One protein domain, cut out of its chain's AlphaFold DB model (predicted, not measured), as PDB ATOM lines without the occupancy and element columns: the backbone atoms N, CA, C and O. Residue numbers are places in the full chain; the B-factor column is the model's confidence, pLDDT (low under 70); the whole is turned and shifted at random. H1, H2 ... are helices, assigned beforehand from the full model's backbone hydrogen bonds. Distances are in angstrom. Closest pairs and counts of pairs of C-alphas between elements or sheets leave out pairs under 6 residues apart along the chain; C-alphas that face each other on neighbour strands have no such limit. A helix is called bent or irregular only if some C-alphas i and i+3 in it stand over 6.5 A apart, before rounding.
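What this domain is: This is residues 709 to 920 of the 923 residues of an uncharacterized protein of Phialocephala subalpina (UniProt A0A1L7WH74). A long helix, H4, runs through the middle like the stem of a T: its first end meets the side of H2, which stands across it with H10 alongside, while H5 is near its other end. H6 crosses H4, H3 folds back along it, and the short H7 packs on H2, H4, H6 and H10; H1 and H9 pair at one edge, H8 packs on H6, and H11 packs on H10. The printed part has 212 residues with eleven named helices, H1 to H11 in chain order, and no named strand. The class is all helix, with mostly crossed packing. The whole is compact, with a radius of gyration of the C-alphas of 18.2 A and spans of 59 by 45 by 26 A.

How they stand to each other: H1, residues 709 to 714, touches H9, residues 859 to 874, through residues 864 to 869 of H9 alone, at a steep tilt of 45 degrees; the closest C-alphas, of Ala 712 and Phe 865, are 5.6 A apart. H2, residues 718 to 736, touches H10, residues 880 to 895, at a shallow tilt of 11 degrees, the same way, closest at the C-alphas of Val 729 and Val 894, 6.5 A. H3, residues 749 to 758, and the hub H4, residues 762 to 781, form a helical hairpin, with the C-alphas of Leu 752 and Phe 772 closest at 5.6 A. H4 touches H2 about perpendicular at 86 degrees, closest at the C-alphas of Leu 763 and Ala 728, 6.7 A. H5, residues 795 to 804, touches H4 with the C-alphas of Val 801 and Val 779 closest at 7.0 A. H6, residues 810 to 831, touches H4 at 71 degrees, only just about perpendicular, closest at the C-alphas of Ala 820 and Ser 773, 5.0 A. H7, residues 840 to 846, touches H10 with the C-alphas of Val 842 and Ser 888 closest at 5.5 A. H8, residues 851 to 855, touches H6, closest at the C-alphas of Glu 855 and Arg 822, 4.8 A. H11, residues 915 to 919, touches H10, closest at the C-alphas of Val 919 and Ala 887, 5.3 A. Every O i to N i+4 pair is within hydrogen-bond range in H1, H2, H4, H5, H8, H9 and H11; the counts are 4 of 6 in H3, 13 of 18 in H6, 10 of 12 in H10, and 0 of 3 in H7, where 4 of 4 O i to N i+3 pairs are within range.

Where its parts are: H1 begins at C-alpha 709, (22.318, -7.106, -61.714). H2 is 26.2 A long, H4 28.2 A, H6 30.8 A, H9 22.9 A and H10 20.6 A. H6 is irregular, but only just, with C-alphas 811 and 814 6.8 A apart, and H10 is irregular, with C-alphas 886 and 889 7.2 A apart. H11 ends at C-alpha 919, (30.963, -6.481, -36.527).

The domain as a whole: The C-alphas farthest apart, of Lys 795 and Asp 912, are 58.9 A apart. The printed part has no cut. The links H2 to H3, H4 to H5 and H10 to H11 are long. The mean pLDDT of the printed part is 80.9, and 27 residues are under 70, among them 734 to 747.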
ATOM      1  N   GLU A 709      21.792  -5.785 -62.069       85.12
ATOM      2  CA  GLU A 709      22.318  -7.106 -61.714       85.12
ATOM      3  C   GLU A 709      23.706  -6.996 -61.085       85.12
ATOM      4  O   GLU A 709      23.975  -7.627 -60.068       85.12
ATOM      5  N   HIS A 710      24.581  -6.133 -61.616       84.94
ATOM      6  CA  HIS A 710      25.897  -5.905 -61.018       84.94
ATOM      7  C   HIS A 710      25.775  -5.318 -59.604       84.94
ATOM      8  O   HIS A 710      26.477  -5.754 -58.690       84.94
ATOM      9  N   ILE A 711      24.852  -4.371 -59.391       85.56
ATOM     10  CA  ILE A 711      24.585  -3.803 -58.058       85.56
ATOM     11  C   ILE A 711      24.011  -4.882 -57.127       85.56
ATOM     12  O   ILE A 711      24.466  -5.011 -55.991       85.56
ATOM     13  N   ALA A 712      23.068  -5.692 -57.615       88.12
ATOM     14  CA  ALA A 712      22.507  -6.813 -56.868       88.12
ATOM     15  C   ALA A 712      23.543  -7.906 -56.566       88.12
ATOM     16  O   ALA A 712      23.454  -8.539 -55.523       88.12
ATOM     17  N   SER A 713      24.555  -8.111 -57.412       85.38
ATOM     18  CA  SER A 713      25.631  -9.086 -57.178       85.38
ATOM     19  C   SER A 713      26.577  -8.656 -56.053       85.38
ATOM     20  O   SER A 713      27.094  -9.494 -55.316       85.38
ATOM     21  N   ALA A 714      26.782  -7.346 -55.889       85.88
ATOM     22  CA  ALA A 714      27.610  -6.768 -54.834       85.88
ATOM     23  C   ALA A 714      26.878  -6.649 -53.487       85.88
ATOM     24  O   ALA A 714      27.510  -6.400 -52.462       85.88
ATOM     25  N   PHE A 715      25.558  -6.848 -53.474       90.75
ATOM     26  CA  PHE A 715      24.744  -6.793 -52.266       90.75
ATOM     27  C   PHE A 715      25.216  -7.813 -51.216       90.75
ATOM     28  O   PHE A 715      25.481  -8.974 -51.537       90.75
ATOM     29  N   ALA A 716      25.326  -7.374 -49.964       88.06
ATOM     30  CA  ALA A 716      25.729  -8.172 -48.807       88.06
ATOM     31  C   ALA A 716      27.065  -8.923 -48.961       88.06
ATOM     32  O   ALA A 716      27.292  -9.923 -48.277       88.06
ATOM     33  N   ARG A 717      27.955  -8.471 -49.859       89.50
ATOM     34  CA  ARG A 717      29.345  -8.941 -49.874       89.50
ATOM     35  C   ARG A 717      30.064  -8.406 -48.646       89.50
ATOM     36  O   ARG A 717      29.871  -7.247 -48.279       89.50
ATOM     37  N   GLU A 718      30.936  -9.223 -48.070       88.12
ATOM     38  CA  GLU A 718      31.684  -8.892 -46.857       88.12
ATOM     39  C   GLU A 718      32.410  -7.546 -46.972       88.12
ATOM     40  O   GLU A 718      32.157  -6.639 -46.184       88.12
ATOM     41  N   ALA A 719      33.198  -7.359 -48.035       86.19
ATOM     42  CA  ALA A 719      33.910  -6.109 -48.295       86.19
ATOM     43  C   ALA A 719      32.970  -4.892 -48.392       86.19
ATOM     44  O   ALA A 719      33.299  -3.800 -47.937       86.19
ATOM     45  N   THR A 720      31.773  -5.075 -48.960       86.44
ATOM     46  CA  THR A 720      30.786  -3.993 -49.108       86.44
ATOM     47  C   THR A 720      30.140  -3.637 -47.770       86.44
ATOM     48  O   THR A 720      30.002  -2.455 -47.449       86.44
ATOM     49  N   MET A 721      29.784  -4.647 -46.973       89.62
ATOM     50  CA  MET A 721      29.218  -4.457 -45.637       89.62
ATOM     51  C   MET A 721      30.233  -3.831 -44.683       89.62
ATOM     52  O   MET A 721      29.918  -2.828 -44.047       89.62
ATOM     53  N   LEU A 722      31.459  -4.362 -44.637       88.25
ATOM     54  CA  LEU A 722      32.540  -3.813 -43.818       88.25
ATOM     55  C   LEU A 722      32.860  -2.379 -44.217       88.25
ATOM     56  O   LEU A 722      32.968  -1.533 -43.343       88.25
ATOM     57  N   SER A 723      32.956  -2.079 -45.516       86.62
ATOM     58  CA  SER A 723      33.183  -0.705 -45.977       86.62
ATOM     59  C   SER A 723      32.083   0.236 -45.487       86.62
ATOM     60  O   SER A 723      32.389   1.298 -44.954       86.62
ATOM     61  N   THR A 724      30.815  -0.156 -45.642       88.19
ATOM     62  CA  THR A 724      29.671   0.689 -45.268       88.19
ATOM     63  C   THR A 724      29.590   0.897 -43.753       88.19
ATOM     64  O   THR A 724      29.322   2.005 -43.296       88.19
ATOM     65  N   LEU A 725      29.833  -0.152 -42.958       89.69
ATOM     66  CA  LEU A 725      29.806  -0.084 -41.494       89.69
ATOM     67  C   LEU A 725      31.031   0.638 -40.924       89.69
ATOM     68  O   LEU A 725      30.853   1.467 -40.043       89.69
ATOM     69  N   ARG A 726      32.242   0.402 -41.449       87.62
ATOM     70  CA  ARG A 726      33.466   1.134 -41.062       87.62
ATOM     71  C   ARG A 726      33.312   2.624 -41.280       87.62
ATOM     72  O   ARG A 726      33.640   3.406 -40.399       87.62
ATOM     73  N   GLU A 727      32.810   3.007 -42.451       84.50
ATOM     74  CA  GLU A 727      32.538   4.407 -42.764       84.50
ATOM     75  C   GLU A 727      31.543   4.997 -41.760       84.50
ATOM     76  O   GLU A 727      31.785   6.062 -41.199       84.50
ATOM     77  N   ALA A 728      30.461   4.274 -41.463       84.81
ATOM     78  CA  ALA A 728      29.455   4.753 -40.529       84.81
ATOM     79  C   ALA A 728      29.967   4.851 -39.078       84.81
ATOM     80  O   ALA A 728      29.667   5.834 -38.407       84.81
ATOM     81  N   VAL A 729      30.766   3.881 -38.617       87.00
ATOM     82  CA  VAL A 729      31.401   3.879 -37.289       87.00
ATOM     83  C   VAL A 729      32.408   5.016 -37.177       87.00
ATOM     84  O   VAL A 729      32.288   5.822 -36.263       87.00
ATOM     85  N   ALA A 730      33.339   5.151 -38.125       81.06
ATOM     86  CA  ALA A 730      34.361   6.196 -38.093       81.06
ATOM     87  C   ALA A 730      33.743   7.601 -38.004       81.06
ATOM     88  O   ALA A 730      34.187   8.438 -37.215       81.06
ATOM     89  N   ILE A 731      32.676   7.841 -38.771       72.44
ATOM     90  CA  ILE A 731      31.963   9.117 -38.737       72.44
ATOM     91  C   ILE A 731      31.247   9.305 -37.396       72.44
ATOM     92  O   ILE A 731      31.311  10.392 -36.823       72.44
ATOM     93  N   GLU A 732      30.596   8.264 -36.873       76.19
ATOM     94  CA  GLU A 732      29.900   8.335 -35.586       76.19
ATOM     95  C   GLU A 732      30.865   8.596 -34.417       76.19
ATOM     96  O   GLU A 732      30.598   9.453 -33.575       76.19
ATOM     97  N   ARG A 733      32.038   7.950 -34.409       76.44
ATOM     98  CA  ARG A 733      33.117   8.195 -33.436       76.44
ATOM     99  C   ARG A 733      33.638   9.617 -33.472       76.44
ATOM    100  O   ARG A 733      33.866  10.226 -32.424       76.44
ATOM    101  N   ALA A 734      33.828  10.150 -34.674       66.81
ATOM    102  CA  ALA A 734      34.273  11.519 -34.860       66.81
ATOM    103  C   ALA A 734      33.232  12.523 -34.324       66.81
ATOM    104  O   ALA A 734      33.616  13.548 -33.757       66.81
ATOM    105  N   THR A 735      31.934  12.201 -34.406       63.47
ATOM    106  CA  THR A 735      30.851  13.029 -33.850       63.47
ATOM    107  C   THR A 735      30.621  12.846 -32.344       63.47
ATOM    108  O   THR A 735      30.375  13.831 -31.652       63.47
ATOM    109  N   GLN A 736      30.771  11.636 -31.789       66.19
ATOM    110  CA  GLN A 736      30.600  11.381 -30.347       66.19
ATOM    111  C   GLN A 736      31.646  12.120 -29.480       66.19
ATOM    112  O   GLN A 736      31.356  12.486 -28.342       66.19
ATOM    113  N   LYS A 737      32.837  12.432 -30.019       54.69
ATOM    114  CA  LYS A 737      33.898  13.195 -29.322       54.69
ATOM    115  C   LYS A 737      33.585  14.689 -29.094       54.69
ATOM    116  O   LYS A 737      34.380  15.364 -28.446       54.69
ATOM    117  N   GLN A 738      32.459  15.216 -29.591       47.25
ATOM    118  CA  GLN A 738      32.100  16.651 -29.532       47.25
ATOM    119  C   GLN A 738      30.908  16.994 -28.611       47.25
ATOM    120  O   GLN A 738      30.510  18.151 -28.546       47.25
ATOM    121  N   GLN A 739      30.446  16.016 -27.819       46.75
ATOM    122  CA  GLN A 739      29.444  16.082 -26.738       46.75
ATOM    123  C   GLN A 739      27.938  16.195 -27.076       46.75
ATOM    124  O   GLN A 739      27.495  16.909 -27.966       46.75
ATOM    125  N   GLN A 740      27.195  15.504 -26.191       39.41
ATOM    126  CA  GLN A 740      25.751  15.372 -25.941       39.41
ATOM    127  C   GLN A 740      24.901  14.554 -26.931       39.41
ATOM    128  O   GLN A 740      24.412  15.025 -27.954       39.41
ATOM    129  N   ASN A 741      24.677  13.301 -26.509       43.81
ATOM    130  CA  ASN A 741      23.732  12.311 -27.022       43.81
ATOM    131  C   ASN A 741      22.343  12.909 -27.296       43.81
ATOM    132  O   ASN A 741      21.527  13.051 -26.387       43.81
ATOM    133  N   LEU A 742      22.034  13.161 -28.567       40.59
ATOM    134  CA  LEU A 742      20.650  13.171 -29.031       40.59
ATOM    135  C   LEU A 742      20.260  11.720 -29.316       40.59
ATOM    136  O   LEU A 742      20.536  11.175 -30.391       40.59
ATOM    137  N   VAL A 743      19.666  11.083 -28.306       44.31
ATOM    138  CA  VAL A 743      19.027   9.775 -28.446       44.31
ATOM    139  C   VAL A 743      17.935   9.922 -29.500       44.31
ATOM    140  O   VAL A 743      17.042  10.762 -29.387       44.31
ATOM    141  N   THR A 744      18.052   9.151 -30.577       45.03
ATOM    142  CA  THR A 744      17.105   9.206 -31.693       45.03
ATOM    143  C   THR A 744      15.901   8.334 -31.350       45.03
ATOM    144  O   THR A 744      15.758   7.234 -31.868       45.03
ATOM    145  N   GLU A 745      15.046   8.790 -30.435       44.84
ATOM    146  CA  GLU A 745      13.733   8.171 -30.253       44.84
ATOM    147  C   GLU A 745      12.783   8.616 -31.373       44.84
ATOM    148  O   GLU A 745      12.736   9.792 -31.735       44.84
ATOM    149  N   SER A 746      12.064   7.637 -31.940       52.56
ATOM    150  CA  SER A 746      10.907   7.760 -32.843       52.56
ATOM    151  C   SER A 746      10.825   9.077 -33.636       52.56
ATOM    152  O   SER A 746      10.073   9.995 -33.299       52.56
ATOM    153  N   LEU A 747      11.573   9.163 -34.738       65.19
ATOM    154  CA  LEU A 747      11.502  10.303 -35.652       65.19
ATOM    155  C   LEU A 747      10.119  10.371 -36.321       65.19
ATOM    156  O   LEU A 747       9.760   9.521 -37.137       65.19
ATOM    157  N   GLU A 748       9.349  11.404 -35.983       74.06
ATOM    158  CA  GLU A 748       8.053  11.701 -36.601       74.06
ATOM    159  C   GLU A 748       8.197  11.989 -38.106       74.06
ATOM    160  O   GLU A 748       9.221  12.504 -38.566       74.06
ATOM    161  N   LEU A 749       7.148  11.709 -38.886       76.38
ATOM    162  CA  LEU A 749       7.144  11.848 -40.348       76.38
ATOM    163  C   LEU A 749       7.595  13.246 -40.836       76.38
ATOM    164  O   LEU A 749       8.307  13.345 -41.840       76.38
ATOM    165  N   ALA A 750       7.253  14.314 -40.105       74.56
ATOM    166  CA  ALA A 750       7.706  15.682 -40.381       74.56
ATOM    167  C   ALA A 750       9.224  15.868 -40.164       74.56
ATOM    168  O   ALA A 750       9.905  16.487 -40.991       74.56
ATOM    169  N   LYS A 751       9.786  15.269 -39.104       75.88
ATOM    170  CA  LYS A 751      11.235  15.261 -38.821       75.88
ATOM    171  C   LYS A 751      11.995  14.454 -39.873       75.88
ATOM    172  O   LYS A 751      13.012  14.918 -40.383       75.88
ATOM    173  N   LEU A 752      11.470  13.297 -40.279       76.94
ATOM    174  CA  LEU A 752      12.060  12.480 -41.347       76.94
ATOM    175  C   LEU A 752      12.129  13.236 -42.676       76.94
ATOM    176  O   LEU A 752      13.161  13.213 -43.345       76.94
ATOM    177  N   TRP A 753      11.068  13.957 -43.042       78.69
ATOM    178  CA  TRP A 753      11.043  14.774 -44.255       78.69
ATOM    179  C   TRP A 753      12.132  15.860 -44.278       78.69
ATOM    180  O   TRP A 753      12.780  16.078 -45.307       78.69
ATOM    181  N   LEU A 754      12.366  16.505 -43.133       71.25
ATOM    182  CA  LEU A 754      13.474  17.434 -42.909       71.25
ATOM    183  C   LEU A 754      14.833  16.731 -43.070       71.25
ATOM    184  O   LEU A 754      15.700  17.200 -43.812       71.25
ATOM    185  N   MET A 755      14.995  15.568 -42.442       68.06
ATOM    186  CA  MET A 755      16.267  14.846 -42.394       68.06
ATOM    187  C   MET A 755      16.718  14.247 -43.734       68.06
ATOM    188  O   MET A 755      17.922  14.143 -43.959       68.06
ATOM    189  N   ILE A 756      15.800  13.930 -44.664       72.44
ATOM    190  CA  ILE A 756      16.111  13.424 -46.029       72.44
ATOM    191  C   ILE A 756      17.131  14.305 -46.774       72.44
ATOM    192  O   ILE A 756      17.765  13.871 -47.736       72.44
ATOM    193  N   ARG A 757      17.254  15.575 -46.376       59.84
ATOM    194  CA  ARG A 757      17.975  16.610 -47.126       59.84
ATOM    195  C   ARG A 757      19.199  17.144 -46.395       59.84
ATOM    196  O   ARG A 757      20.085  17.711 -47.031       59.84
ATOM    197  N   THR A 758      19.257  16.946 -45.084       56.66
ATOM    198  CA  THR A 758      20.379  17.360 -44.238       56.66
ATOM    199  C   THR A 758      21.346  16.212 -43.963       56.66
ATOM    200  O   THR A 758      22.540  16.470 -43.809       56.66
ATOM    201  N   GLU A 759      20.873  14.959 -43.956       66.75
ATOM    202  CA  GLU A 759      21.729  13.794 -43.749       66.75
ATOM    203  C   GLU A 759      22.509  13.443 -45.020       66.75
ATOM    204  O   GLU A 759      21.938  13.116 -46.063       66.75
ATOM    205  N   LYS A 760      23.840  13.504 -44.916       64.94
ATOM    206  CA  LYS A 760      24.768  13.219 -46.018       64.94
ATOM    207  C   LYS A 760      25.443  11.850 -45.888       64.94
ATOM    208  O   LYS A 760      25.994  11.364 -46.871       64.94
ATOM    209  N   ARG A 761      25.377  11.207 -44.714       73.25
ATOM    210  CA  ARG A 761      25.988   9.895 -44.449       73.25
ATOM    211  C   ARG A 761      25.198   8.800 -45.156       73.25
ATOM    212  O   ARG A 761      24.008   8.643 -44.897       73.25
ATOM    213  N   ALA A 762      25.847   8.007 -46.010       76.44
ATOM    214  CA  ALA A 762      25.161   7.066 -46.901       76.44
ATOM    215  C   ALA A 762      24.240   6.071 -46.166       76.44
ATOM    216  O   ALA A 762      23.101   5.870 -46.590       76.44
ATOM    217  N   LEU A 763      24.698   5.478 -45.053       85.50
ATOM    218  CA  LEU A 763      23.908   4.515 -44.275       85.50
ATOM    219  C   LEU A 763      22.718   5.174 -43.558       85.50
ATOM    220  O   LEU A 763      21.594   4.681 -43.662       85.50
ATOM    221  N   LYS A 764      22.929   6.318 -42.891       82.69
ATOM    222  CA  LYS A 764      21.842   7.048 -42.216       82.69
ATOM    223  C   LYS A 764      20.849   7.644 -43.209       82.69
ATOM    224  O   LYS A 764      19.650   7.591 -42.972       82.69
ATOM    225  N   GLN A 765      21.317   8.109 -44.366       86.19
ATOM    226  CA  GLN A 765      20.457   8.575 -45.448       86.19
ATOM    227  C   GLN A 765      19.509   7.465 -45.922       86.19
ATOM    228  O   GLN A 765      18.306   7.698 -46.032       86.19
ATOM    229  N   ARG A 766      20.022   6.247 -46.156       89.88
ATOM    230  CA  ARG A 766      19.182   5.089 -46.510       89.88
ATOM    231  C   ARG A 766      18.139   4.806 -45.432       89.88
ATOM    232  O   ARG A 766      16.980   4.590 -45.773       89.88
ATOM    233  N   TYR A 767      18.533   4.849 -44.159       88.75
ATOM    234  CA  TYR A 767      17.626   4.624 -43.030       88.75
ATOM    235  C   TYR A 767      16.513   5.675 -42.957       88.75
ATOM    236  O   TYR A 767      15.340   5.325 -42.876       88.75
ATOM    237  N   ILE A 768      16.852   6.958 -43.099       85.12
ATOM    238  CA  ILE A 768      15.877   8.057 -43.117       85.12
ATOM    239  C   ILE A 768      14.928   7.932 -44.313       85.12
ATOM    240  O   ILE A 768      13.727   8.145 -44.174       85.12
ATOM    241  N   HIS A 769      15.440   7.586 -45.496       90.88
ATOM    242  CA  HIS A 769      14.614   7.409 -46.691       90.88
ATOM    243  C   HIS A 769      13.660   6.214 -46.545       90.88
ATOM    244  O   HIS A 769      12.498   6.311 -46.948       90.88
ATOM    245  N   TYR A 770      14.130   5.117 -45.945       91.06
ATOM    246  CA  TYR A 770      13.308   3.971 -45.566       91.06
ATOM    247  C   TYR A 770      12.190   4.375 -44.599       91.06
ATOM    248  O   TYR A 770      11.018   4.183 -44.926       91.06
ATOM    249  N   GLU A 771      12.530   4.982 -43.459       87.06
ATOM    250  CA  GLU A 771      11.559   5.369 -42.431       87.06
ATOM    251  C   GLU A 771      10.544   6.380 -42.969       87.06
ATOM    252  O   GLU A 771       9.338   6.230 -42.760       87.06
ATOM    253  N   PHE A 772      10.999   7.354 -43.764       90.38
ATOM    254  CA  PHE A 772      10.109   8.296 -44.433       90.38
ATOM    255  C   PHE A 772       9.134   7.587 -45.373       90.38
ATOM    256  O   PHE A 772       7.935   7.851 -45.332       90.38
ATOM    257  N   SER A 773       9.629   6.683 -46.225       91.62
ATOM    258  CA  SER A 773       8.784   5.928 -47.153       91.62
ATOM    259  C   SER A 773       7.767   5.069 -46.399       91.62
ATOM    260  O   SER A 773       6.583   5.097 -46.728       91.62
ATOM    261  N   ARG A 774       8.198   4.354 -45.354       89.94
ATOM    262  CA  ARG A 774       7.344   3.493 -44.524       89.94
ATOM    263  C   ARG A 774       6.209   4.283 -43.880       89.94
ATOM    264  O   ARG A 774       5.045   3.930 -44.054       89.94
ATOM    265  N   GLN A 775       6.535   5.374 -43.188       88.06
ATOM    266  CA  GLN A 775       5.542   6.206 -42.510       88.06
ATOM    267  C   GLN A 775       4.629   6.936 -43.507       88.06
ATOM    268  O   GLN A 775       3.417   6.985 -43.306       88.06
ATOM    269  N   PHE A 776       5.168   7.435 -44.626       89.44
ATOM    270  CA  PHE A 776       4.368   8.082 -45.668       89.44
ATOM    271  C   PHE A 776       3.340   7.118 -46.275       89.44
ATOM    272  O   PHE A 776       2.166   7.465 -46.412       89.44
ATOM    273  N   TRP A 777       3.756   5.895 -46.617       88.25
ATOM    274  CA  TRP A 777       2.853   4.908 -47.209       88.25
ATOM    275  C   TRP A 777       1.901   4.273 -46.199       88.25
ATOM    276  O   TRP A 777       0.805   3.894 -46.600       88.25
ATOM    277  N   ALA A 778       2.240   4.238 -44.907       86.25
ATOM    278  CA  ALA A 778       1.289   3.886 -43.854       86.25
ATOM    279  C   ALA A 778       0.123   4.887 -43.810       86.25
ATOM    280  O   ALA A 778      -1.031   4.477 -43.881       86.25
ATOM    281  N   VAL A 779       0.416   6.194 -43.830       83.69
ATOM    282  CA  VAL A 779      -0.630   7.228 -43.894       83.69
ATOM    283  C   VAL A 779      -1.438   7.121 -45.190       83.69
ATOM    284  O   VAL A 779      -2.651   7.275 -45.166       83.69
ATOM    285  N   MET A 780      -0.802   6.848 -46.331       82.81
ATOM    286  CA  MET A 780      -1.510   6.698 -47.612       82.81
ATOM    287  C   MET A 780      -2.383   5.436 -47.676       82.81
ATOM    288  O   MET A 780      -3.398   5.433 -48.377       82.81
ATOM    289  N   LYS A 781      -2.022   4.385 -46.935       83.19
ATOM    290  CA  LYS A 781      -2.788   3.139 -46.847       83.19
ATOM    291  C   LYS A 781      -4.136   3.347 -46.157       83.19
ATOM    292  O   LYS A 781      -5.116   2.775 -46.624       83.19
ATOM    293  N   ASP A 782      -4.214   4.245 -45.171       80.06
ATOM    294  CA  ASP A 782      -5.478   4.679 -44.542       80.06
ATOM    295  C   ASP A 782      -6.470   5.285 -45.559       80.06
ATOM    296  O   ASP A 782      -7.658   5.437 -45.279       80.06
ATOM    297  N   PHE A 783      -5.992   5.617 -46.765       73.75
ATOM    298  CA  PHE A 783      -6.776   6.157 -47.875       73.75
ATOM    299  C   PHE A 783      -6.798   5.236 -49.108       73.75
ATOM    300  O   PHE A 783      -7.021   5.725 -50.217       73.75
ATOM    301  N   ASN A 784      -6.559   3.926 -48.936       77.94
ATOM    302  CA  ASN A 784      -6.535   2.913 -50.003       77.94
ATOM    303  C   ASN A 784      -5.584   3.262 -51.161       77.94
ATOM    304  O   ASN A 784      -5.950   3.156 -52.331       77.94
ATOM    305  N   ARG A 785      -4.364   3.718 -50.845       78.56
ATOM    306  CA  ARG A 785      -3.334   4.027 -51.847       78.56
ATOM    307  C   ARG A 785      -2.025   3.296 -51.587       78.56
ATOM    308  O   ARG A 785      -1.513   3.303 -50.470       78.56
ATOM    309  N   SER A 786      -1.435   2.764 -52.656       79.75
ATOM    310  CA  SER A 786      -0.136   2.077 -52.634       79.75
ATOM    311  C   SER A 786       0.947   2.786 -53.477       79.75
ATOM    312  O   SER A 786       0.625   3.600 -54.354       79.75
ATOM    313  N   PRO A 787       2.250   2.484 -53.265       78.44
ATOM    314  CA  PRO A 787       3.360   3.088 -54.018       78.44
ATOM    315  C   PRO A 787       3.279   2.932 -55.540       78.44
ATOM    316  O   PRO A 787       3.770   3.793 -56.283       78.44
ATOM    317  N   HIS A 788       2.661   1.842 -56.002       77.38
ATOM    318  CA  HIS A 788       2.646   1.420 -57.403       77.38
ATOM    319  C   HIS A 788       1.411   1.889 -58.179       77.38
ATOM    320  O   HIS A 788       1.424   1.881 -59.413       77.38
ATOM    321  N   GLU A 789       0.370   2.347 -57.487       74.19
ATOM    322  CA  GLU A 789      -0.835   2.876 -58.117       74.19
ATOM    323  C   GLU A 789      -0.576   4.211 -58.826       74.19
ATOM    324  O   GLU A 789       0.070   5.133 -58.307       74.19
ATOM    325  N   ARG A 790      -1.116   4.321 -60.044       62.50
ATOM    326  CA  ARG A 790      -1.031   5.511 -60.899       62.50
ATOM    327  C   ARG A 790      -2.351   6.290 -60.856       62.50
ATOM    328  O   ARG A 790      -3.412   5.707 -60.663       62.50
ATOM    329  N   GLY A 791      -2.281   7.608 -61.044       66.88
ATOM    330  CA  GLY A 791      -3.452   8.494 -61.092       66.88
ATOM    331  C   GLY A 791      -3.416   9.647 -60.076       66.88
ATOM    332  O   GLY A 791      -2.526   9.691 -59.219       66.88
ATOM    333  N   PRO A 792      -4.346  10.612 -60.194       68.50
ATOM    334  CA  PRO A 792      -4.431  11.765 -59.302       68.50
ATOM    335  C   PRO A 792      -4.885  11.346 -57.896       68.50
ATOM    336  O   PRO A 792      -5.763  10.502 -57.725       68.50
ATOM    337  N   VAL A 793      -4.280  11.941 -56.867       79.31
ATOM    338  CA  VAL A 793      -4.654  11.703 -55.464       79.31
ATOM    339  C   VAL A 793      -5.732  12.721 -55.061       79.31
ATOM    340  O   VAL A 793      -5.560  13.903 -55.371       79.31
ATOM    341  N   PRO A 794      -6.833  12.311 -54.396       80.44
ATOM    342  CA  PRO A 794      -7.896  13.232 -53.989       80.44
ATOM    343  C   PRO A 794      -7.371  14.393 -53.134       80.44
ATOM    344  O   PRO A 794      -6.550  14.189 -52.239       80.44
ATOM    345  N   LYS A 795      -7.879  15.614 -53.363       79.19
ATOM    346  CA  LYS A 795      -7.429  16.828 -52.650       79.19
ATOM    347  C   LYS A 795      -7.544  16.701 -51.121       79.19
ATOM    348  O   LYS A 795      -6.669  17.197 -50.423       79.19
ATOM    349  N   ALA A 796      -8.567  16.004 -50.618       78.12
ATOM    350  CA  ALA A 796      -8.751  15.750 -49.187       78.12
ATOM    351  C   ALA A 796      -7.648  14.852 -48.596       78.12
ATOM    352  O   ALA A 796      -7.141  15.126 -47.511       78.12
ATOM    353  N   THR A 797      -7.233  13.814 -49.330       78.56
ATOM    354  CA  THR A 797      -6.105  12.948 -48.958       78.56
ATOM    355  C   THR A 797      -4.793  13.728 -48.970       78.56
ATOM    356  O   THR A 797      -4.008  13.607 -48.037       78.56
ATOM    357  N   ILE A 798      -4.583  14.582 -49.983       82.62
ATOM    358  CA  ILE A 798      -3.412  15.470 -50.046       82.62
ATOM    359  C   ILE A 798      -3.375  16.365 -48.805       82.62
ATOM    360  O   ILE A 798      -2.359  16.388 -48.128       82.62
ATOM    361  N   SER A 799      -4.472  17.044 -48.462       80.00
ATOM    362  CA  SER A 799      -4.537  17.904 -47.274       80.00
ATOM    363  C   SER A 799      -4.156  17.168 -45.990       80.00
ATOM    364  O   SER A 799      -3.222  17.592 -45.324       80.00
ATOM    365  N   LYS A 800      -4.770  16.013 -45.704       79.81
ATOM    366  CA  LYS A 800      -4.487  15.249 -44.473       79.81
ATOM    367  C   LYS A 800      -3.024  14.804 -44.358       79.81
ATOM    368  O   LYS A 800      -2.461  14.809 -43.267       79.81
ATOM    369  N   VAL A 801      -2.404  14.403 -45.471       80.31
ATOM    370  CA  VAL A 801      -0.985  14.003 -45.487       80.31
ATOM    371  C   VAL A 801      -0.072  15.220 -45.331       80.31
ATOM    372  O   VAL A 801       0.930  15.144 -44.629       80.31
ATOM    373  N   MET A 802      -0.418  16.344 -45.963       81.50
ATOM    374  CA  MET A 802       0.330  17.599 -45.860       81.50
ATOM    375  C   MET A 802       0.269  18.188 -44.444       81.50
ATOM    376  O   MET A 802       1.283  18.696 -43.972       81.50
ATOM    377  N   ASP A 803      -0.860  18.025 -43.745       81.00
ATOM    378  CA  ASP A 803      -1.021  18.411 -42.339       81.00
ATOM    379  C   ASP A 803      -0.132  17.555 -41.422       81.00
ATOM    380  O   ASP A 803       0.620  18.103 -40.624       81.00
ATOM    381  N   LYS A 804      -0.112  16.220 -41.599       76.69
ATOM    382  CA  LYS A 804       0.811  15.320 -40.866       76.69
ATOM    383  C   LYS A 804       2.294  15.594 -41.150       76.69
ATOM    384  O   LYS A 804       3.152  15.193 -40.369       76.69
ATOM    385  N   LEU A 805       2.604  16.214 -42.288       75.75
ATOM    386  CA  LEU A 805       3.957  16.628 -42.659       75.75
ATOM    387  C   LEU A 805       4.302  18.043 -42.172       75.75
ATOM    388  O   LEU A 805       5.446  18.456 -42.348       75.75
ATOM    389  N   GLU A 806       3.337  18.780 -41.610       77.62
ATOM    390  CA  GLU A 806       3.447  20.201 -41.246       77.62
ATOM    391  C   GLU A 806       3.837  21.100 -42.435       77.62
ATOM    392  O   GLU A 806       4.506  22.128 -42.295       77.62
ATOM    393  N   ILE A 807       3.439  20.719 -43.656       72.19
ATOM    394  CA  ILE A 807       3.771  21.456 -44.877       72.19
ATOM    395  C   ILE A 807       2.535  22.171 -45.375       72.19
ATOM    396  O   ILE A 807       1.572  21.577 -45.849       72.19
ATOM    397  N   THR A 808       2.614  23.490 -45.378       67.62
ATOM    398  CA  THR A 808       1.471  24.307 -45.754       67.62
ATOM    399  C   THR A 808       1.373  24.480 -47.297       67.62
ATOM    400  O   THR A 808       0.303  24.786 -47.827       67.62
ATOM    401  N   ASP A 809       2.457  24.237 -48.061       70.19
ATOM    402  CA  ASP A 809       2.519  24.409 -49.532       70.19
ATOM    403  C   ASP A 809       1.990  23.223 -50.340       70.19
ATOM    404  O   ASP A 809       2.720  22.259 -50.590       70.19
ATOM    405  N   ARG A 810       0.777  23.309 -50.889       66.38
ATOM    406  CA  ARG A 810       0.241  22.231 -51.743       66.38
ATOM    407  C   ARG A 810       1.051  21.990 -53.019       66.38
ATOM    408  O   ARG A 810       1.006  20.884 -53.559       66.38
ATOM    409  N   ALA A 811       1.837  22.960 -53.482       70.25
ATOM    410  CA  ALA A 811       2.614  22.808 -54.705       70.25
ATOM    411  C   ALA A 811       3.867  21.920 -54.539       70.25
ATOM    412  O   ALA A 811       4.446  21.452 -55.526       70.25
ATOM    413  N   THR A 812       4.232  21.599 -53.292       74.88
ATOM    414  CA  THR A 812       5.324  20.674 -52.943       74.88
ATOM    415  C   THR A 812       4.916  19.194 -53.001       74.88
ATOM    416  O   THR A 812       5.785  18.327 -53.154       74.88
ATOM    417  N   TRP A 813       3.608  18.888 -52.989       83.19
ATOM    418  CA  TRP A 813       3.038  17.529 -52.993       83.19
ATOM    419  C   TRP A 813       3.612  16.627 -54.092       83.19
ATOM    420  O   TRP A 813       4.039  15.501 -53.829       83.19
ATOM    421  N   LYS A 814       3.690  17.143 -55.332       81.06
ATOM    422  CA  LYS A 814       4.191  16.400 -56.507       81.06
ATOM    423  C   LYS A 814       5.584  15.808 -56.261       81.06
ATOM    424  O   LYS A 814       5.906  14.739 -56.777       81.06
ATOM    425  N   TYR A 815       6.418  16.477 -55.471       80.62
ATOM    426  CA  TYR A 815       7.751  15.980 -55.149       80.62
ATOM    427  C   TYR A 815       7.816  15.105 -53.919       80.62
ATOM    428  O   TYR A 815       8.608  14.173 -53.933       80.62
ATOM    429  N   ILE A 816       7.030  15.396 -52.885       82.75
ATOM    430  CA  ILE A 816       6.937  14.541 -51.697       82.75
ATOM    431  C   ILE A 816       6.525  13.141 -52.156       82.75
ATOM    432  O   ILE A 816       7.244  12.172 -51.924       82.75
ATOM    433  N   LEU A 817       5.470  13.065 -52.975       85.62
ATOM    434  CA  LEU A 817       5.013  11.826 -53.595       85.62
ATOM    435  C   LEU A 817       6.090  11.189 -54.489       85.62
ATOM    436  O   LEU A 817       6.305   9.979 -54.446       85.62
ATOM    437  N   LYS A 818       6.813  11.986 -55.291       86.62
ATOM    438  CA  LYS A 818       7.923  11.481 -56.121       86.62
ATOM    439  C   LYS A 818       9.066  10.917 -55.272       86.62
ATOM    440  O   LYS A 818       9.638   9.899 -55.649       86.62
ATOM    441  N   ARG A 819       9.415  11.564 -54.159       88.69
ATOM    442  CA  ARG A 819      10.480  11.136 -53.248       88.69
ATOM    443  C   ARG A 819      10.073   9.870 -52.502       88.69
ATOM    444  O   ARG A 819      10.844   8.923 -52.538       88.69
ATOM    445  N   ALA A 820       8.863   9.812 -51.944       86.44
ATOM    446  CA  ALA A 820       8.323   8.619 -51.288       86.44
ATOM    447  C   ALA A 820       8.260   7.413 -52.239       86.44
ATOM    448  O   ALA A 820       8.632   6.301 -51.877       86.44
ATOM    449  N   ARG A 821       7.873   7.627 -53.507       87.19
ATOM    450  CA  ARG A 821       7.914   6.570 -54.533       87.19
ATOM    451  C   ARG A 821       9.330   6.085 -54.823       87.19
ATOM    452  O   ARG A 821       9.533   4.887 -54.956       87.19
ATOM    453  N   ARG A 822      10.313   6.979 -54.922       89.25
ATOM    454  CA  ARG A 822      11.714   6.585 -55.145       89.25
ATOM    455  C   ARG A 822      12.304   5.849 -53.945       89.25
ATOM    456  O   ARG A 822      12.951   4.825 -54.124       89.25
ATOM    457  N   ALA A 823      12.022   6.341 -52.743       91.25
ATOM    458  CA  ALA A 823      12.487   5.766 -51.488       91.25
ATOM    459  C   ALA A 823      11.825   4.419 -51.145       91.25
ATOM    460  O   ALA A 823      12.393   3.659 -50.366       91.25
ATOM    461  N   SER A 824      10.694   4.068 -51.775       91.31
ATOM    462  CA  SER A 824      10.073   2.743 -51.602       91.31
ATOM    463  C   SER A 824      11.010   1.577 -51.934       91.31
ATOM    464  O   SER A 824      10.778   0.462 -51.474       91.31
ATOM    465  N   VAL A 825      12.100   1.813 -52.687       92.62
ATOM    466  CA  VAL A 825      13.117   0.778 -52.965       92.62
ATOM    467  C   VAL A 825      13.718   0.219 -51.689       92.62
ATOM    468  O   VAL A 825      14.011  -0.968 -51.630       92.62
ATOM    469  N   TRP A 826      13.818   1.039 -50.647       94.00
ATOM    470  CA  TRP A 826      14.341   0.625 -49.357       94.00
ATOM    471  C   TRP A 826      13.319  -0.173 -48.546       94.00
ATOM    472  O   TRP A 826      13.701  -1.162 -47.933       94.00
ATOM    473  N   THR A 827      12.032   0.194 -48.588       92.00
ATOM    474  CA  THR A 827      10.972  -0.582 -47.915       92.00
ATOM    475  C   THR A 827      10.806  -1.950 -48.563       92.00
ATOM    476  O   THR A 827      10.849  -2.951 -47.869       92.00
ATOM    477  N   GLU A 828      10.749  -2.010 -49.895       91.94
ATOM    478  CA  GLU A 828      10.646  -3.286 -50.616       91.94
ATOM    479  C   GLU A 828      11.892  -4.163 -50.448       91.94
ATOM    480  O   GLU A 828      11.780  -5.384 -50.456       91.94
ATOM    481  N   LEU A 829      13.076  -3.560 -50.290       93.25
ATOM    482  CA  LEU A 829      14.297  -4.303 -49.988       93.25
ATOM    483  C   LEU A 829      14.248  -4.913 -48.584       93.25
ATOM    484  O   LEU A 829      14.610  -6.071 -48.415       93.25
ATOM    485  N   ILE A 830      13.813  -4.137 -47.594       92.25
ATOM    486  CA  ILE A 830      13.700  -4.578 -46.202       92.25
ATOM    487  C   ILE A 830      12.609  -5.643 -46.047       92.25
ATOM    488  O   ILE A 830      12.822  -6.631 -45.349       92.25
ATOM    489  N   ASP A 831      11.490  -5.499 -46.758       91.06
ATOM    490  CA  ASP A 831      10.377  -6.452 -46.748       91.06
ATOM    491  C   ASP A 831      10.789  -7.866 -47.187       91.06
ATOM    492  O   ASP A 831      10.138  -8.831 -46.795       91.06
ATOM    493  N   ILE A 832      11.869  -8.010 -47.969       92.31
ATOM    494  CA  ILE A 832      12.422  -9.323 -48.348       92.31
ATOM    495  C   ILE A 832      12.949 -10.089 -47.126       92.31
ATOM    496  O   ILE A 832      12.914 -11.311 -47.143       92.31
ATOM    497  N   PHE A 833      13.419  -9.390 -46.090       92.12
ATOM    498  CA  PHE A 833      14.104  -9.971 -44.928       92.12
ATOM    499  C   PHE A 833      13.331  -9.800 -43.614       92.12
ATOM    500  O   PHE A 833      13.861 -10.097 -42.543       92.12
ATOM    501  N   LYS A 834      12.103  -9.274 -43.671       88.75
ATOM    502  CA  LYS A 834      11.320  -8.889 -42.486       88.75
ATOM    503  C   LYS A 834      11.033 -10.054 -41.530       88.75
ATOM    504  O   LYS A 834      10.912  -9.820 -40.336       88.75
ATOM    505  N   ASP A 835      10.920 -11.270 -42.066       88.38
ATOM    506  CA  ASP A 835      10.588 -12.481 -41.308       88.38
ATOM    507  C   ASP A 835      11.859 -13.223 -40.834       88.38
ATOM    508  O   ASP A 835      11.789 -14.086 -39.963       88.38
ATOM    509  N   ASP A 836      13.034 -12.864 -41.372       87.31
ATOM    510  CA  ASP A 836      14.310 -13.552 -41.125       87.31
ATOM    511  C   ASP A 836      15.249 -12.809 -40.153       87.31
ATOM    512  O   ASP A 836      16.229 -13.388 -39.660       87.31
ATOM    513  N   LEU A 837      14.996 -11.516 -39.914       88.38
ATOM    514  CA  LEU A 837      15.840 -10.615 -39.127       88.38
ATOM    515  C   LEU A 837      15.026  -9.897 -38.047       88.38
ATOM    516  O   LEU A 837      13.995  -9.303 -38.337       88.38
ATOM    517  N   GLU A 838      15.554  -9.848 -36.822       82.31
ATOM    518  CA  GLU A 838      14.951  -9.080 -35.717       82.31
ATOM    519  C   GLU A 838      14.959  -7.567 -35.986       82.31
ATOM    520  O   GLU A 838      14.038  -6.839 -35.610       82.31
ATOM    521  N   HIS A 839      15.988  -7.082 -36.688       85.19
ATOM    522  CA  HIS A 839      16.121  -5.686 -37.099       85.19
ATOM    523  C   HIS A 839      16.321  -5.577 -38.614       85.19
ATOM    524  O   HIS A 839      17.448  -5.378 -39.078       85.19
ATOM    525  N   PRO A 840      15.240  -5.661 -39.412       87.06
ATOM    526  CA  PRO A 840      15.323  -5.705 -40.872       87.06
ATOM    527  C   PRO A 840      16.033  -4.501 -41.517       87.06
ATOM    528  O   PRO A 840      16.560  -4.610 -42.622       87.06
ATOM    529  N   SER A 841      16.122  -3.356 -40.828       87.75
ATOM    530  CA  SER A 841      16.847  -2.171 -41.306       87.75
ATOM    531  C   SER A 841      18.349  -2.400 -41.512       87.75
ATOM    532  O   SER A 841      18.961  -1.680 -42.303       87.75
ATOM    533  N   VAL A 842      18.942  -3.432 -40.890       91.12
ATOM    534  CA  VAL A 842      20.354  -3.810 -41.102       91.12
ATOM    535  C   VAL A 842      20.668  -4.068 -42.571       91.12
ATOM    536  O   VAL A 842      21.768  -3.779 -43.034       91.12
ATOM    537  N   VAL A 843      19.680  -4.491 -43.359       92.31
ATOM    538  CA  VAL A 843      19.798  -4.694 -44.809       92.31
ATOM    539  C   VAL A 843      20.321  -3.451 -45.541       92.31
ATOM    540  O   VAL A 843      20.987  -3.554 -46.573       92.31
ATOM    541  N   LEU A 844      20.093  -2.255 -44.999       91.62
ATOM    542  CA  LEU A 844      20.563  -1.007 -45.591       91.62
ATOM    543  C   LEU A 844      22.095  -0.879 -45.591       91.62
ATOM    544  O   LEU A 844      22.628  -0.162 -46.443       91.62
ATOM    545  N   CYS A 845      22.814  -1.578 -44.703       91.12
ATOM    546  CA  CYS A 845      24.283  -1.610 -44.698       91.12
ATOM    547  C   CYS A 845      24.868  -2.565 -45.749       91.12
ATOM    548  O   CYS A 845      26.031  -2.439 -46.120       91.12
ATOM    549  N   ALA A 846      24.052  -3.472 -46.290       89.75
ATOM    550  CA  ALA A 846      24.467  -4.447 -47.294       89.75
ATOM    551  C   ALA A 846      24.503  -3.901 -48.726       89.75
ATOM    552  O   ALA A 846      24.887  -4.613 -49.655       89.75
ATOM    553  N   VAL A 847      24.119  -2.645 -48.933       87.31
ATOM    554  CA  VAL A 847      24.039  -2.045 -50.264       87.31
ATOM    555  C   VAL A 847      25.332  -1.273 -50.580       87.31
ATOM    556  O   VAL A 847      25.777  -0.471 -49.757       87.31
ATOM    557  N   PRO A 848      25.948  -1.451 -51.764       77.38
ATOM    558  CA  PRO A 848      27.131  -0.676 -52.161       77.38
ATOM    559  C   PRO A 848      26.794   0.814 -52.325       77.38
ATOM    560  O   PRO A 848      25.620   1.175 -52.355       77.38
ATOM    561  N   ASN A 849      27.799   1.691 -52.464       75.88
ATOM    562  CA  ASN A 849      27.659   3.159 -52.589       75.88
ATOM    563  C   ASN A 849      26.898   3.617 -53.860       75.88
ATOM    564  O   ASN A 849      27.435   4.249 -54.765       75.88
ATOM    565  N   ALA A 850      25.610   3.277 -53.931       81.62
ATOM    566  CA  ALA A 850      24.712   3.406 -55.072       81.62
ATOM    567  C   ALA A 850      23.306   3.883 -54.648       81.62
ATOM    568  O   ALA A 850      22.335   3.657 -55.371       81.62
ATOM    569  N   THR A 851      23.189   4.571 -53.503       84.75
ATOM    570  CA  THR A 851      21.924   5.041 -52.904       84.75
ATOM    571  C   THR A 851      21.025   5.761 -53.922       84.75
ATOM    572  O   THR A 851      19.908   5.325 -54.194       84.75
ATOM    573  N   TYR A 852      21.534   6.803 -54.589       82.94
ATOM    574  CA  TYR A 852      20.758   7.561 -55.581       82.94
ATOM    575  C   TYR A 852      20.473   6.790 -56.874       82.94
ATOM    576  O   TYR A 852      19.502   7.093 -57.567       82.94
ATOM    577  N   ARG A 853      21.318   5.808 -57.222       85.31
ATOM    578  CA  ARG A 853      21.131   4.985 -58.425       85.31
ATOM    579  C   ARG A 853      19.973   4.012 -58.237       85.31
ATOM    580  O   ARG A 853      19.151   3.909 -59.142       85.31
ATOM    581  N   LEU A 854      19.871   3.366 -57.072       87.69
ATOM    582  CA  LEU A 854      18.753   2.474 -56.745       87.69
ATOM    583  C   LEU A 854      17.417   3.224 -56.689       87.69
ATOM    584  O   LEU A 854      16.427   2.766 -57.253       87.69
ATOM    585  N   GLU A 855      17.403   4.432 -56.124       89.56
ATOM    586  CA  GLU A 855      16.217   5.304 -56.108       89.56
ATOM    587  C   GLU A 855      15.794   5.827 -57.486       89.56
ATOM    588  O   GLU A 855      14.667   6.293 -57.664       89.56
ATOM    589  N   ALA A 856      16.701   5.807 -58.463       87.69
ATOM    590  CA  ALA A 856      16.438   6.241 -59.828       87.69
ATOM    591  C   ALA A 856      16.026   5.091 -60.763       87.69
ATOM    592  O   ALA A 856      15.709   5.365 -61.923       87.69
ATOM    593  N   LEU A 857      16.015   3.836 -60.289       86.12
ATOM    594  CA  LEU A 857      15.632   2.687 -61.106       86.12
ATOM    595  C   LEU A 857      14.181   2.796 -61.592       86.12
ATOM    596  O   LEU A 857      13.270   3.197 -60.864       86.12
ATOM    597  N   THR A 858      13.964   2.391 -62.842       86.12
ATOM    598  CA  THR A 858      12.624   2.144 -63.381       86.12
ATOM    599  C   THR A 858      11.997   0.930 -62.690       86.12
ATOM    600  O   THR A 858      12.707   0.092 -62.139       86.12
ATOM    601  N   LEU A 859      10.666   0.794 -62.745       82.50
ATOM    602  CA  LEU A 859       9.968  -0.367 -62.166       82.50
ATOM    603  C   LEU A 859      10.482  -1.704 -62.732       82.50
ATOM    604  O   LEU A 859      10.633  -2.661 -61.979       82.50
ATOM    605  N   SER A 860      10.804  -1.751 -64.029       84.50
ATOM    606  CA  SER A 860      11.384  -2.930 -64.684       84.50
ATOM    607  C   SER A 860      12.766  -3.274 -64.125       84.50
ATOM    608  O   SER A 860      12.977  -4.383 -63.648       84.50
ATOM    609  N   ASN A 861      13.685  -2.307 -64.084       88.81
ATOM    610  CA  ASN A 861      15.049  -2.529 -63.596       88.81
ATOM    611  C   ASN A 861      15.087  -2.827 -62.092       88.81
ATOM    612  O   ASN A 861      15.960  -3.541 -61.604       88.81
ATOM    613  N   ARG A 862      14.127  -2.283 -61.347       90.50
ATOM    614  CA  ARG A 862      13.947  -2.546 -59.924       90.50
ATOM    615  C   ARG A 862      13.456  -3.967 -59.655       90.50
ATOM    616  O   ARG A 862      13.936  -4.597 -58.718       90.50
ATOM    617  N   LYS A 863      12.554  -4.487 -60.495       89.25
ATOM    618  CA  LYS A 863      12.129  -5.892 -60.444       89.25
ATOM    619  C   LYS A 863      13.325  -6.828 -60.644       89.25
ATOM    620  O   LYS A 863      13.541  -7.701 -59.812       89.25
ATOM    621  N   VAL A 864      14.154  -6.549 -61.651       91.56
ATOM    622  CA  VAL A 864      15.383  -7.310 -61.934       91.56
ATOM    623  C   VAL A 864      16.358  -7.292 -60.750       91.56
ATOM    624  O   VAL A 864      16.868  -8.337 -60.345       91.56
ATOM    625  N   PHE A 865      16.571  -6.125 -60.136       92.75
ATOM    626  CA  PHE A 865      17.400  -5.994 -58.935       92.75
ATOM    627  C   PHE A 865      16.916  -6.901 -57.789       92.75
ATOM    628  O   PHE A 865      17.707  -7.657 -57.223       92.75
ATOM    629  N   PHE A 866      15.617  -6.882 -57.471       93.06
ATOM    630  CA  PHE A 866      15.067  -7.702 -56.386       93.06
ATOM    631  C   PHE A 866      15.028  -9.195 -56.701       93.06
ATOM    632  O   PHE A 866      15.284 -10.004 -55.815       93.06
ATOM    633  N   GLU A 867      14.715  -9.583 -57.936       92.06
ATOM    634  CA  GLU A 867      14.747 -10.989 -58.356       92.06
ATOM    635  C   GLU A 867      16.161 -11.562 -58.262       92.06
ATOM    636  O   GLU A 867      16.334 -12.670 -57.756       92.06
ATOM    637  N   THR A 868      17.174 -10.771 -58.621       92.06
ATOM    638  CA  THR A 868      18.582 -11.157 -58.464       92.06
ATOM    639  C   THR A 868      18.942 -11.371 -56.989       92.06
ATOM    640  O   THR A 868      19.572 -12.370 -56.650       92.06
ATOM    641  N   ILE A 869      18.501 -10.487 -56.084       91.81
ATOM    642  CA  ILE A 869      18.711 -10.669 -54.636       91.81
ATOM    643  C   ILE A 869      18.003 -11.933 -54.134       91.81
ATOM    644  O   ILE A 869      18.624 -12.741 -53.450       91.81
ATOM    645  N   ARG A 870      16.733 -12.148 -54.501       92.44
ATOM    646  CA  ARG A 870      15.979 -13.349 -54.100       92.44
ATOM    647  C   ARG A 870      16.607 -14.637 -54.622       92.44
ATOM    648  O   ARG A 870      16.580 -15.637 -53.916       92.44
ATOM    649  N   SER A 871      17.171 -14.621 -55.831       90.25
ATOM    650  CA  SER A 871      17.902 -15.766 -56.384       90.25
ATOM    651  C   SER A 871      19.121 -16.099 -55.528       90.25
ATOM    652  O   SER A 871      19.284 -17.243 -55.122       90.25
ATOM    653  N   ARG A 872      19.912 -15.085 -55.161       91.06
ATOM    654  CA  ARG A 872      21.100 -15.258 -54.310       91.06
ATOM    655  C   ARG A 872      20.774 -15.773 -52.910       91.06
ATOM    656  O   ARG A 872      21.583 -16.474 -52.322       91.06
ATOM    657  N   LEU A 873      19.595 -15.460 -52.374       88.81
ATOM    658  CA  LEU A 873      19.153 -15.993 -51.077       88.81
ATOM    659  C   LEU A 873      18.795 -17.484 -51.118       88.81
ATOM    660  O   LEU A 873      18.826 -18.133 -50.077       88.81
ATOM    661  N   LYS A 874      18.472 -18.029 -52.297       87.75
ATOM    662  CA  LYS A 874      18.194 -19.461 -52.490       87.75
ATOM    663  C   LYS A 874      19.461 -20.294 -52.690       87.75
ATOM    664  O   LYS A 874      19.384 -21.517 -52.617       87.75
ATOM    665  N   GLU A 875      20.599 -19.657 -52.970       87.19
ATOM    666  CA  GLU A 875      21.877 -20.353 -53.121       87.19
ATOM    667  C   GLU A 875      22.297 -20.960 -51.770       87.19
ATOM    668  O   GLU A 875      22.310 -20.236 -50.762       87.19
ATOM    669  N   PRO A 876      22.635 -22.264 -51.721       71.44
ATOM    670  CA  PRO A 876      23.193 -22.872 -50.521       71.44
ATOM    671  C   PRO A 876      24.496 -22.152 -50.145       71.44
ATOM    672  O   PRO A 876      25.286 -21.798 -51.013       71.44
ATOM    673  N   GLU A 877      24.689 -21.889 -48.851       70.12
ATOM    674  CA  GLU A 877      25.891 -21.230 -48.305       70.12
ATOM    675  C   GLU A 877      26.170 -19.785 -48.785       70.12
ATOM    676  O   GLU A 877      27.297 -19.302 -48.721       70.12
ATOM    677  N   ASN A 878      25.149 -19.013 -49.182       79.69
ATOM    678  CA  ASN A 878      25.346 -17.616 -49.617       79.69
ATOM    679  C   ASN A 878      25.934 -16.661 -48.541       79.69
ATOM    680  O   ASN A 878      26.419 -15.564 -48.860       79.69
ATOM    681  N   GLY A 879      25.868 -17.038 -47.257       84.56
ATOM    682  CA  GLY A 879      26.390 -16.275 -46.114       84.56
ATOM    683  C   GLY A 879      25.734 -14.905 -45.881       84.56
ATOM    684  O   GLY A 879      26.144 -14.172 -44.983       84.56
ATOM    685  N   ILE A 880      24.719 -14.524 -46.667       90.81
ATOM    686  CA  ILE A 880      24.090 -13.196 -46.625       90.81
ATOM    687  C   ILE A 880      23.358 -13.004 -45.300       90.81
ATOM    688  O   ILE A 880      23.594 -12.017 -44.604       90.81
ATOM    689  N   LEU A 881      22.498 -13.958 -44.936       89.38
ATOM    690  CA  LEU A 881      21.690 -13.852 -43.724       89.38
ATOM    691  C   LEU A 881      22.556 -13.908 -42.456       89.38
ATOM    692  O   LEU A 881      22.310 -13.151 -41.522       89.38
ATOM    693  N   ALA A 882      23.600 -14.744 -42.449       89.12
ATOM    694  CA  ALA A 882      24.558 -14.826 -41.346       89.12
ATOM    695  C   ALA A 882      25.272 -13.482 -41.115       89.12
ATOM    696  O   ALA A 882      25.257 -12.961 -39.999       89.12
ATOM    697  N   ARG A 883      25.787 -12.853 -42.184       91.19
ATOM    698  CA  ARG A 883      26.422 -11.527 -42.100       91.19
ATOM    699  C   ARG A 883      25.450 -10.437 -41.640       91.19
ATOM    700  O   ARG A 883      25.809  -9.597 -40.820       91.19
ATOM    701  N   LEU A 884      24.211 -10.439 -42.132       92.44
ATOM    702  CA  LEU A 884      23.193  -9.469 -41.705       92.44
ATOM    703  C   LEU A 884      22.844  -9.619 -40.217       92.44
ATOM    704  O   LEU A 884      22.758  -8.616 -39.509       92.44
ATOM    705  N   LYS A 885      22.711 -10.854 -39.720       90.69
ATOM    706  CA  LYS A 885      22.480 -11.124 -38.292       90.69
ATOM    707  C   LYS A 885      23.650 -10.637 -37.438       90.69
ATOM    708  O   LYS A 885      23.426  -9.887 -36.493       90.69
ATOM    709  N   ALA A 886      24.885 -10.955 -37.826       89.31
ATOM    710  CA  ALA A 886      26.074 -10.506 -37.101       89.31
ATOM    711  C   ALA A 886      26.196  -8.969 -37.055       89.31
ATOM    712  O   ALA A 886      26.520  -8.398 -36.019       89.31
ATOM    713  N   ALA A 887      25.871  -8.283 -38.155       90.81
ATOM    714  CA  ALA A 887      25.965  -6.826 -38.251       90.81
ATOM    715  C   ALA A 887      24.815  -6.061 -37.570       90.81
ATOM    716  O   ALA A 887      24.866  -4.831 -37.506       90.81
ATOM    717  N   SER A 888      23.768  -6.750 -37.101       89.62
ATOM    718  CA  SER A 888      22.534  -6.113 -36.619       89.62
ATOM    719  C   SER A 888      22.775  -5.204 -35.418       89.62
ATOM    720  O   SER A 888      22.343  -4.053 -35.456       89.62
ATOM    721  N   ALA A 889      23.520  -5.668 -34.409       86.12
ATOM    722  CA  ALA A 889      23.816  -4.885 -33.207       86.12
ATOM    723  C   ALA A 889      24.588  -3.600 -33.540       86.12
ATOM    724  O   ALA A 889      24.185  -2.503 -33.150       86.12
ATOM    725  N   LEU A 890      25.640  -3.720 -34.356       88.56
ATOM    726  CA  LEU A 890      26.446  -2.578 -34.773       88.56
ATOM    727  C   LEU A 890      25.650  -1.593 -35.633       88.56
ATOM    728  O   LEU A 890      25.722  -0.387 -35.411       88.56
ATOM    729  N   HIS A 891      24.863  -2.083 -36.594       89.50
ATOM    730  CA  HIS A 891      23.983  -1.226 -37.385       89.50
ATOM    731  C   HIS A 891      23.028  -0.439 -36.486       89.50
ATOM    732  O   HIS A 891      22.880   0.768 -36.659       89.50
ATOM    733  N   TRP A 892      22.415  -1.102 -35.507       86.19
ATOM    734  CA  TRP A 892      21.490  -0.458 -34.585       86.19
ATOM    735  C   TRP A 892      22.168   0.619 -33.741       86.19
ATOM    736  O   TRP A 892      21.659   1.740 -33.663       86.19
ATOM    737  N   ALA A 893      23.344   0.310 -33.192       83.62
ATOM    738  CA  ALA A 893      24.148   1.249 -32.421       83.62
ATOM    739  C   ALA A 893      24.560   2.472 -33.259       83.62
ATOM    740  O   ALA A 893      24.462   3.603 -32.786       83.62
ATOM    741  N   VAL A 894      24.927   2.275 -34.530       83.75
ATOM    742  CA  VAL A 894      25.231   3.367 -35.471       83.75
ATOM    743  C   VAL A 894      24.009   4.250 -35.737       83.75
ATOM    744  O   VAL A 894      24.128   5.474 -35.777       83.75
ATOM    745  N   ILE A 895      22.832   3.659 -35.959       82.94
ATOM    746  CA  ILE A 895      21.617   4.426 -36.274       82.94
ATOM    747  C   ILE A 895      21.122   5.226 -35.060       82.94
ATOM    748  O   ILE A 895      20.638   6.342 -35.244       82.94
ATOM    749  N   HIS A 896      21.297   4.707 -33.843       76.75
ATOM    750  CA  HIS A 896      20.819   5.337 -32.604       76.75
ATOM    751  C   HIS A 896      21.888   6.141 -31.860       76.75
ATOM    752  O   HIS A 896      21.638   6.604 -30.749       76.75
ATOM    753  N   ASN A 897      23.059   6.341 -32.475       74.12
ATOM    754  CA  ASN A 897      24.198   7.066 -31.898       74.12
ATOM    755  C   ASN A 897      24.704   6.450 -30.574       74.12
ATOM    756  O   ASN A 897      25.230   7.146 -29.708       74.12
ATOM    757  N   GLY A 898      24.532   5.138 -30.409       74.50
ATOM    758  CA  GLY A 898      24.796   4.384 -29.182       74.50
ATOM    759  C   GLY A 898      26.055   3.520 -29.237       74.50
ATOM    760  O   GLY A 898      26.069   2.448 -28.642       74.50
ATOM    761  N   LEU A 899      27.089   3.920 -29.988       79.88
ATOM    762  CA  LEU A 899      28.331   3.138 -30.057       79.88
ATOM    763  C   LEU A 899      29.085   3.154 -28.707       79.88
ATOM    764  O   LEU A 899      29.241   4.234 -28.130       79.88
ATOM    765  N   PRO A 900      29.583   1.998 -28.216       70.00
ATOM    766  CA  PRO A 900      30.287   1.875 -26.929       70.00
ATOM    767  C   PRO A 900      31.647   2.569 -26.976       70.00
ATOM    768  O   PRO A 900      32.284   2.499 -28.004       70.00
ATOM    769  N   ILE A 901      32.139   3.220 -25.919       67.25
ATOM    770  CA  ILE A 901      33.364   4.064 -25.979       67.25
ATOM    771  C   ILE A 901      34.633   3.285 -26.386       67.25
ATOM    772  O   ILE A 901      35.571   3.879 -26.912       67.25
ATOM    773  N   GLU A 902      34.650   1.973 -26.170       74.31
ATOM    774  CA  GLU A 902      35.766   1.084 -26.494       74.31
ATOM    775  C   GLU A 902      35.940   0.883 -28.009       74.31
ATOM    776  O   GLU A 902      34.962   0.893 -28.764       74.31
ATOM    777  N   ASP A 903      37.189   0.689 -28.444       72.69
ATOM    778  CA  ASP A 903      37.529   0.464 -29.851       72.69
ATOM    779  C   ASP A 903      36.894  -0.838 -30.353       72.69
ATOM    780  O   ASP A 903      37.126  -1.924 -29.814       72.69
ATOM    781  N   LEU A 904      36.087  -0.740 -31.410       83.19
ATOM    782  CA  LEU A 904      35.459  -1.914 -32.001       83.19
ATOM    783  C   LEU A 904      36.475  -2.675 -32.866       83.19
ATOM    784  O   LEU A 904      37.281  -2.056 -33.564       83.19
ATOM    785  N   PRO A 905      36.392  -4.014 -32.954       82.19
ATOM    786  CA  PRO A 905      37.304  -4.801 -33.788       82.19
ATOM    787  C   PRO A 905      37.310  -4.383 -35.268       82.19
ATOM    788  O   PRO A 905      38.345  -4.454 -35.932       82.19
ATOM    789  N   ILE A 906      36.180  -3.884 -35.787       84.88
ATOM    790  CA  ILE A 906      36.060  -3.326 -37.143       84.88
ATOM    791  C   ILE A 906      36.957  -2.100 -37.401       84.88
ATOM    792  O   ILE A 906      37.248  -1.812 -38.567       84.88
ATOM    793  N   GLU A 907      37.379  -1.406 -36.341       81.00
ATOM    794  CA  GLU A 907      38.273  -0.238 -36.349       81.00
ATOM    795  C   GLU A 907      39.755  -0.648 -36.312       81.00
ATOM    796  O   GLU A 907      40.622   0.147 -36.671       81.00
ATOM    797  N   SER A 908      40.054  -1.897 -35.940       73.69
ATOM    798  CA  SER A 908      41.419  -2.422 -35.944       73.69
ATOM    799  C   SER A 908      41.927  -2.683 -37.369       73.69
ATOM    800  O   SER A 908      41.173  -3.077 -38.264       73.69
ATOM    801  N   ALA A 909      43.237  -2.516 -37.568       62.06
ATOM    802  CA  ALA A 909      43.925  -2.856 -38.816       62.06
ATOM    803  C   ALA A 909      44.111  -4.377 -39.013       62.06
ATOM    804  O   ALA A 909      44.748  -4.796 -39.975       62.06
ATOM    805  N   ASN A 910      43.585  -5.207 -38.106       71.44
ATOM    806  CA  ASN A 910      43.713  -6.653 -38.192       71.44
ATOM    807  C   ASN A 910      42.714  -7.213 -39.219       71.44
ATOM    808  O   ASN A 910      41.518  -7.370 -38.950       71.44
ATOM    809  N   GLU A 911      43.206  -7.488 -40.426       66.81
ATOM    810  CA  GLU A 911      42.389  -8.027 -41.512       66.81
ATOM    811  C   GLU A 911      42.028  -9.509 -41.320       66.81
ATOM    812  O   GLU A 911      41.040  -9.948 -41.912       66.81
ATOM    813  N   ASP A 912      42.705 -10.230 -40.420       75.31
ATOM    814  CA  ASP A 912      42.568 -11.685 -40.244       75.31
ATOM    815  C   ASP A 912      41.367 -12.110 -39.377       75.31
ATOM    816  O   ASP A 912      41.060 -13.298 -39.264       75.31
ATOM    817  N   LEU A 913      40.645 -11.163 -38.765       80.31
ATOM    818  CA  LEU A 913      39.463 -11.486 -37.958       80.31
ATOM    819  C   LEU A 913      38.257 -11.893 -38.839       80.31
ATOM    820  O   LEU A 913      37.957 -11.193 -39.817       80.31
ATOM    821  N   PRO A 914      37.500 -12.950 -38.480       84.75
ATOM    822  CA  PRO A 914      36.226 -13.285 -39.115       84.75
ATOM    823  C   PRO A 914      35.239 -12.109 -39.109       84.75
ATOM    824  O   PRO A 914      35.228 -11.302 -38.173       84.75
ATOM    825  N   PHE A 915      34.382 -12.016 -40.133       87.31
ATOM    826  CA  PHE A 915      33.412 -10.923 -40.271       87.31
ATOM    827  C   PHE A 915      32.567 -10.743 -39.006       87.31
ATOM    828  O   PHE A 915      32.398  -9.617 -38.545       87.31
ATOM    829  N   GLU A 916      32.087 -11.840 -38.421       86.00
ATOM    830  CA  GLU A 916      31.246 -11.851 -37.226       86.00
ATOM    831  C   GLU A 916      31.942 -11.187 -36.037       86.00
ATOM    832  O   GLU A 916      31.310 -10.414 -35.324       86.00
ATOM    833  N   GLN A 917      33.245 -11.430 -35.867       83.19
ATOM    834  CA  GLN A 917      34.051 -10.824 -34.804       83.19
ATOM    835  C   GLN A 917      34.351  -9.351 -35.085       83.19
ATOM    836  O   GLN A 917      34.429  -8.548 -34.158       83.19
ATOM    837  N   LYS A 918      34.487  -8.971 -36.362       85.44
ATOM    838  CA  LYS A 918      34.653  -7.566 -36.756       85.44
ATOM    839  C   LYS A 918      33.416  -6.749 -36.380       85.44
ATOM    840  O   LYS A 918      33.557  -5.670 -35.816       85.44
ATOM    841  N   VAL A 919      32.216  -7.246 -36.689       83.81
ATOM    842  CA  VAL A 919      30.963  -6.481 -36.527       83.81
ATOM    843  C   VAL A 919      30.233  -6.710 -35.202       83.81
ATOM    844  O   VAL A 919      29.251  -6.017 -34.941       83.81
ATOM    845  N   SER A 920      30.681  -7.642 -34.359       74.88
ATOM    846  CA  SER A 920      30.116  -7.826 -33.023       74.88
ATOM    847  C   SER A 920      30.521  -6.672 -32.105       74.88
ATOM    848  O   SER A 920      31.700  -6.508 -31.797       74.88
TER     849      SER A 920